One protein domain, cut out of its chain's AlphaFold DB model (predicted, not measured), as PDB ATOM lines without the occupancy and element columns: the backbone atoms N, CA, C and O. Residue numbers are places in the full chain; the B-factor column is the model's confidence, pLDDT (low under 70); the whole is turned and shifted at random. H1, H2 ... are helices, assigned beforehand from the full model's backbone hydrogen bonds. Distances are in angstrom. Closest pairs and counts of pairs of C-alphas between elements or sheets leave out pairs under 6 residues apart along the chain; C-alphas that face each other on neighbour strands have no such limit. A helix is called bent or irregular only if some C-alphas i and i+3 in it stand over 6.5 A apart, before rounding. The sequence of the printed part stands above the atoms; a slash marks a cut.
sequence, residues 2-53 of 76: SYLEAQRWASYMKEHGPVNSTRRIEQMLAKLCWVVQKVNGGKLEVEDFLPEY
ATOM      1  N   SER A   2      35.185  23.103  48.719       89.62
ATOM      2  CA  SER A   2      33.889  22.739  48.127       89.62
ATOM      3  C   SER A   2      33.870  23.021  46.619       89.62
ATOM      4  O   SER A   2      34.626  23.862  46.130       89.62
ATOM      5  N   TYR A   3      32.995  22.344  45.870       88.12
ATOM      6  CA  TYR A   3      32.868  22.542  44.419       88.12
ATOM      7  C   TYR A   3      32.541  23.999  44.051       88.12
ATOM      8  O   TYR A   3      33.133  24.567  43.136       88.12
ATOM      9  N   LEU A   4      31.652  24.635  44.821       88.94
ATOM     10  CA  LEU A   4      31.271  26.032  44.615       88.94
ATOM     11  C   LEU A   4      32.449  26.989  44.850       88.94
ATOM     12  O   LEU A   4      32.627  27.951  44.106       88.94
ATOM     13  N   GLU A   5      33.267  26.731  45.872       84.50
ATOM     14  CA  GLU A   5      34.486  27.510  46.119       84.50
ATOM     15  C   GLU A   5      35.497  27.333  44.990       84.50
ATOM     16  O   GLU A   5      36.056  28.323  44.526       84.50
ATOM     17  N   ALA A   6      35.694  26.106  44.503       85.06
ATOM     18  CA  ALA A   6      36.585  25.840  43.378       85.06
ATOM     19  C   ALA A   6      36.126  26.575  42.105       85.06
ATOM     20  O   ALA A   6      36.942  27.193  41.423       85.06
ATOM     21  N   GLN A   7      34.818  26.593  41.822       88.38
ATOM     22  CA  GLN A   7      34.258  27.321  40.681       88.38
ATOM     23  C   GLN A   7      34.471  28.837  40.800       88.38
ATOM     24  O   GLN A   7      34.846  29.483  39.822       88.38
ATOM     25  N   ARG A   8      34.285  29.401  42.001       87.38
ATOM     26  CA  ARG A   8      34.547  30.825  42.277       87.38
ATOM     27  C   ARG A   8      36.023  31.182  42.120       87.38
ATOM     28  O   ARG A   8      36.350  32.245  41.598       87.38
ATOM     29  N   TRP A   9      36.917  30.288  42.537       82.62
ATOM     30  CA  TRP A   9      38.353  30.450  42.317       82.62
ATOM     31  C   TRP A   9      38.713  30.399  40.833       82.62
ATOM     32  O   TRP A   9      39.488  31.234  40.368       82.62
ATOM     33  N   ALA A  10      38.116  29.482  40.071       82.19
ATOM     34  CA  ALA A  10      38.325  29.398  38.630       82.19
ATOM     35  C   ALA A  10      37.837  30.663  37.903       82.19
ATOM     36  O   ALA A  10      38.560  31.207  37.067       82.19
ATOM     37  N   SER A  11      36.652  31.184  38.249       84.06
ATOM     38  CA  SER A  11      36.155  32.444  37.679       84.06
ATOM     39  C   SER A  11      37.038  33.632  38.058       84.06
ATOM     40  O   SER A  11      37.368  34.443  37.197       84.06
ATOM     41  N   TYR A  12      37.498  33.695  39.312       83.12
ATOM     42  CA  TYR A  12      38.407  34.746  39.769       83.12
ATOM     43  C   TYR A  12      39.720  34.752  38.973       83.12
ATOM     44  O   TYR A  12      40.147  35.807  38.506       83.12
ATOM     45  N   MET A  13      40.332  33.580  38.757       79.56
ATOM     46  CA  MET A  13      41.550  33.461  37.947       79.56
ATOM     47  C   MET A  13      41.319  33.816  36.475       79.56
ATOM     48  O   MET A  13      42.205  34.387  35.843       79.56
ATOM     49  N   LYS A  14      40.136  33.517  35.925       77.44
ATOM     50  CA  LYS A  14      39.781  33.896  34.552       77.44
ATOM     51  C   LYS A  14      39.695  35.416  34.378       77.44
ATOM     52  O   LYS A  14      40.122  35.928  33.351       77.44
ATOM     53  N   GLU A  15      39.171  36.127  35.372       77.12
ATOM     54  CA  GLU A  15      39.038  37.590  35.335       77.12
ATOM     55  C   GLU A  15      40.348  38.321  35.659       77.12
ATOM     56  O   GLU A  15      40.695  39.299  35.002       77.12
ATOM     57  N   HIS A  16      41.085  37.855  36.671       77.19
ATOM     58  CA  HIS A  16      42.228  38.581  37.242       77.19
ATOM     59  C   HIS A  16      43.590  38.036  36.799       77.19
ATOM     60  O   HIS A  16      44.635  38.574  37.193       77.19
ATOM     61  N   GLY A  17      43.594  36.964  36.011       71.88
ATOM     62  CA  GLY A  17      44.794  36.255  35.601       71.88
ATOM     63  C   GLY A  17      45.366  35.334  36.692       71.88
ATOM     64  O   GLY A  17      44.764  35.123  37.750       71.88
ATOM     65  N   PRO A  18      46.549  34.753  36.440       76.19
ATOM     66  CA  PRO A  18      47.148  33.738  37.293       76.19
ATOM     67  C   PRO A  18      47.549  34.314  38.654       76.19
ATOM     68  O   PRO A  18      48.066  35.422  38.758       76.19
ATOM     69  N   VAL A  19      47.357  33.536  39.720       77.56
ATOM     70  CA  VAL A  19      47.741  33.944  41.085       77.56
ATOM     71  C   VAL A  19      49.267  34.000  41.247       77.56
ATOM     72  O   VAL A  19      49.776  34.829  41.994       77.56
ATOM     73  N   ASN A  20      49.999  33.168  40.500       82.38
ATOM     74  CA  ASN A  20      51.459  33.127  40.514       82.38
ATOM     75  C   ASN A  20      52.058  34.406  39.895       82.38
ATOM     76  O   ASN A  20      51.806  34.714  38.728       82.38
ATOM     77  N   SER A  21      52.875  35.124  40.670       81.38
ATOM     78  CA  SER A  21      53.566  36.346  40.245       81.38
ATOM     79  C   SER A  21      54.450  36.127  39.018       81.38
ATOM     80  O   SER A  21      54.441  36.964  38.118       81.38
ATOM     81  N   THR A  22      55.138  34.988  38.925       84.12
ATOM     82  CA  THR A  22      55.961  34.628  37.762       84.12
ATOM     83  C   THR A  22      55.113  34.551  36.496       84.12
ATOM     84  O   THR A  22      55.416  35.215  35.508       84.12
ATOM     85  N   ARG A  23      53.966  33.859  36.559       82.38
ATOM     86  CA  ARG A  23      53.033  33.763  35.423       82.38
ATOM     87  C   ARG A  23      52.447  35.119  35.028       82.38
ATOM     88  O   ARG A  23      52.192  35.357  33.852       82.38
ATOM     89  N   ARG A  24      52.234  36.030  35.986       84.25
ATOM     90  CA  ARG A  24      51.810  37.407  35.669       84.25
ATOM     91  C   ARG A  24      52.889  38.157  34.888       84.25
ATOM     92  O   ARG A  24      52.560  38.823  33.910       84.25
ATOM     93  N   ILE A  25      54.153  38.042  35.298       87.81
ATOM     94  CA  ILE A  25      55.284  38.689  34.616       87.81
ATOM     95  C   ILE A  25      55.415  38.160  33.187       87.81
ATOM     96  O   ILE A  25      55.547  38.946  32.255       87.81
ATOM     97  N   GLU A  26      55.306  36.850  32.990       88.31
ATOM     98  CA  GLU A  26      55.358  36.247  31.655       88.31
ATOM     99  C   GLU A  26      54.217  36.715  30.760       88.31
ATOM    100  O   GLU A  26      54.454  37.081  29.614       88.31
ATOM    101  N   GLN A  27      52.990  36.806  31.285       87.62
ATOM    102  CA  GLN A  27      51.869  37.379  30.535       87.62
ATOM    103  C   GLN A  27      52.104  38.846  30.158       87.62
ATOM    104  O   GLN A  27      51.696  39.281  29.080       87.62
ATOM    105  N   MET A  28      52.751  39.627  31.027       88.12
ATOM    106  CA  MET A  28      53.130  41.007  30.710       88.12
ATOM    107  C   MET A  28      54.193  41.058  29.608       88.12
ATOM    108  O   MET A  28      54.059  41.850  28.675       88.12
ATOM    109  N   LEU A  29      55.215  40.204  29.685       91.94
ATOM    110  CA  LEU A  29      56.273  40.113  28.678       91.94
ATOM    111  C   LEU A  29      55.726  39.654  27.323       91.94
ATOM    112  O   LEU A  29      56.037  40.278  26.312       91.94
ATOM    113  N   ALA A  30      54.840  38.657  27.302       91.94
ATOM    114  CA  ALA A  30      54.175  38.191  26.087       91.94
ATOM    115  C   ALA A  30      53.404  39.322  25.391       91.94
ATOM    116  O   ALA A  30      53.542  39.530  24.186       91.94
ATOM    117  N   LYS A  31      52.663  40.134  26.158       92.12
ATOM    118  CA  LYS A  31      51.979  41.324  25.625       92.12
ATOM    119  C   LYS A  31      52.955  42.355  25.064       92.12
ATOM    120  O   LYS A  31      52.676  42.931  24.017       92.12
ATOM    121  N   LEU A  32      54.087  42.597  25.729       94.06
ATOM    122  CA  LEU A  32      55.114  43.515  25.224       94.06
ATOM    123  C   LEU A  32      55.708  43.016  23.902       94.06
ATOM    124  O   LEU A  32      55.790  43.788  22.948       94.06
ATOM    125  N   CYS A  33      56.063  41.733  23.819       93.62
ATOM    126  CA  CYS A  33      56.556  41.112  22.592       93.62
ATOM    127  C   CYS A  33      55.535  41.214  21.456       93.62
ATOM    128  O   CYS A  33      55.895  41.616  20.350       93.62
ATOM    129  N   TRP A  34      54.260  40.945  21.743       95.00
ATOM    130  CA  TRP A  34      53.171  41.100  20.784       95.00
ATOM    131  C   TRP A  34      53.026  42.542  20.289       95.00
ATOM    132  O   TRP A  34      52.967  42.761  19.083       95.00
ATOM    133  N   VAL A  35      53.048  43.546  21.177       95.25
ATOM    134  CA  VAL A  35      52.983  44.962  20.764       95.25
ATOM    135  C   VAL A  35      54.148  45.311  19.838       95.25
ATOM    136  O   VAL A  35      53.933  45.878  18.766       95.25
ATOM    137  N   VAL A  36      55.378  44.948  20.216       95.00
ATOM    138  CA  VAL A  36      56.575  45.208  19.400       95.00
ATOM    139  C   VAL A  36      56.451  44.534  18.034       95.00
ATOM    140  O   VAL A  36      56.765  45.133  17.007       95.00
ATOM    141  N   GLN A  37      55.966  43.300  17.999       95.06
ATOM    142  CA  GLN A  37      55.818  42.544  16.770       95.06
ATOM    143  C   GLN A  37      54.701  43.098  15.866       95.06
ATOM    144  O   GLN A  37      54.933  43.241  14.664       95.06
ATOM    145  N   LYS A  38      53.541  43.490  16.413       94.56
ATOM    146  CA  LYS A  38      52.440  44.096  15.641       94.56
ATOM    147  C   LYS A  38      52.848  45.444  15.055       94.56
ATOM    148  O   LYS A  38      52.533  45.720  13.900       94.56
ATOM    149  N   VAL A  39      53.603  46.254  15.803       94.81
ATOM    150  CA  VAL A  39      54.164  47.526  15.306       94.81
ATOM    151  C   VAL A  39      55.102  47.297  14.115       94.81
ATOM    152  O   VAL A  39      55.109  48.093  13.180       94.81
ATOM    153  N   ASN A  40      55.833  46.182  14.098       94.44
ATOM    154  CA  ASN A  40      56.698  45.787  12.983       94.44
ATOM    155  C   ASN A  40      55.966  44.995  11.875       94.44
ATOM    156  O   ASN A  40      56.615  44.415  11.006       94.44
ATOM    157  N   GLY A  41      54.627  44.949  11.883       93.00
ATOM    158  CA  GLY A  41      53.825  44.290  10.843       93.00
ATOM    159  C   GLY A  41      53.743  42.765  10.955       93.00
ATOM    160  O   GLY A  41      53.385  42.087   9.988       93.00
ATOM    161  N   GLY A  42      54.080  42.200  12.113       93.00
ATOM    162  CA  GLY A  42      53.963  40.769  12.354       93.00
ATOM    163  C   GLY A  42      52.508  40.283  12.482       93.00
ATOM    164  O   GLY A  42      51.582  41.055  12.729       93.00
ATOM    165  N   LYS A  43      52.306  38.972  12.286       93.50
ATOM    166  CA  LYS A  43      50.981  38.317  12.244       93.50
ATOM    167  C   LYS A  43      50.659  37.380  13.415       93.50
ATOM    168  O   LYS A  43      49.516  36.973  13.525       93.50
ATOM    169  N   LEU A  44      51.642  37.069  14.254       91.81
ATOM    170  CA  LEU A  44      51.489  36.309  15.502       91.81
ATOM    171  C   LEU A  44      50.493  36.973  16.463       91.81
ATOM    172  O   LEU A  44      50.331  38.201  16.454       91.81
ATOM    173  N   GLU A  45      49.872  36.142  17.285       89.62
ATOM    174  CA  GLU A  45      48.970  36.526  18.363       89.62
ATOM    175  C   GLU A  45      49.687  36.496  19.721       89.62
ATOM    176  O   GLU A  45      50.860  36.135  19.814       89.62
ATOM    177  N   VAL A  46      49.037  36.986  20.780       87.12
ATOM    178  CA  VAL A  46      49.673  37.103  22.109       87.12
ATOM    179  C   VAL A  46      50.022  35.722  22.664       87.12
ATOM    180  O   VAL A  46      51.038  35.560  23.340       87.12
ATOM    181  N   GLU A  47      49.178  34.738  22.367       87.00
ATOM    182  CA  GLU A  47      49.290  33.353  22.804       87.00
ATOM    183  C   GLU A  47      50.581  32.697  22.305       87.00
ATOM    184  O   GLU A  47      51.168  31.910  23.039       87.00
ATOM    185  N   ASP A  48      51.084  33.107  21.135       87.81
ATOM    186  CA  ASP A  48      52.332  32.595  20.551       87.81
ATOM    187  C   ASP A  48      53.582  32.986  21.363       87.81
ATOM    188  O   ASP A  48      54.661  32.426  21.171       87.81
ATOM    189  N   PHE A  49      53.463  33.972  22.258       86.88
ATOM    190  CA  PHE A  49      54.548  34.425  23.134       86.88
ATOM    191  C   PHE A  49      54.416  33.905  24.569       86.88
ATOM    192  O   PHE A  49      55.282  34.190  25.402       86.88
ATOM    193  N   LEU A  50      53.330  33.197  24.893       86.38
ATOM    194  CA  LEU A  50      53.144  32.614  26.216       86.38
ATOM    195  C   LEU A  50      53.878  31.271  26.311       86.38
ATOM    196  O   LEU A  50      53.851  30.493  25.361       86.38
ATOM    197  N   PRO A  51      54.505  30.956  27.459       79.62
ATOM    198  CA  PRO A  51      55.050  29.625  27.674       79.62
ATOM    199  C   PRO A  51      53.929  28.582  27.627       79.62
ATOM    200  O   PRO A  51      52.893  28.750  28.283       79.62
ATOM    201  N   GLU A  52      54.154  27.486  26.904       73.81
ATOM    202  CA  GLU A  52      53.280  26.315  26.940       73.81
ATOM    203  C   GLU A  52      53.424  25.622  28.298       73.81
ATOM    204  O   GLU A  52      54.231  24.718  28.504       73.81
ATOM    205  N   TYR A  53      52.621  26.068  29.259       67.12
ATOM    206  CA  TYR A  53      52.365  25.332  30.488       67.12
ATOM    207  C   TYR A  53      51.427  24.169  30.178       67.12
ATOM    208  O   TYR A  53      50.266  24.185  30.588       67.12
TER     209      TYR A  53
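What this domain is: This is residues 2 to 53 of the 76 residues of an uncharacterized protein of Pseudomonas putida (UniProt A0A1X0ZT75). Two helices, H1 and H2, follow one another along the long axis of the domain with a step between them, and after H2 the printed part folds back so that the very short helix H3 packs on one side of H2. Residues 2 to 9, of which 3 to 9 belong to H1, stick out at one end as an arm, and this arm adds to the length of the whole. The printed part has 52 residues with three named helices, in the order H1, H2, H3, and no named strand; the class is all helix. The whole is loose, with a radius of gyration of the C-alphas of 14.3 A, and the C-alphas span 48 by 19 by 17 A.

How they stand to each other: H1, residues 3 to 16, comes first and touches no helix. A tight link of 4 residues joins it to H2, residues 21 to 39, yet H1 and H2 are apart, with no C-alpha of the one within 8 A of the other. A short link of 6 residues joins H2 to H3, residues 46 to 49. H2 and H3 touch, with 9 pairs of C-alphas within 8 A. H2 touches H3 with residues 30 to 34 alone. The closest C-alphas of the two are those of Ala 30 and Phe 49, 4.8 A apart, and their centres are 8.1 A apart. H1 and H3 are apart. In H1 and H2 every pair of O of residue i and N of residue i+4 is within hydrogen-bond range. H3 is too short for such a pair; its one pair of O of residue i and N of residue i+3 is within range.

Where its parts are: H1 has 14 residues and begins with C-alpha 3 of Tyr 3 at (32.868, 22.542, 44.419); it is 19.9 A long from first to last C-alpha. H2, the longest helix with 19 residues, begins with C-alpha 21 at (53.566, 36.346, 40.245), and its first and last C-alphas are 27.3 A apart. H3 has 4 residues, measures 5.7 A from first to last C-alpha and ends with C-alpha 49 of Phe 49 at (54.548, 34.425, 23.134). No helix is bent or irregular.

The domain as a whole: The two C-alphas farthest apart are those of Ser 2 and Asn 40, at 47.8 A, while the first and last printed C-alphas, of Ser 2 and Tyr 53, are 25.7 A apart. Without residues 2 to 9, which stand free, the body of 44 residues spans 35 by 18 by 16 A. The printed part has no cut, and no link is long. The mean pLDDT of the printed part is 86.4, and residue 53 is the one printed residue under 70.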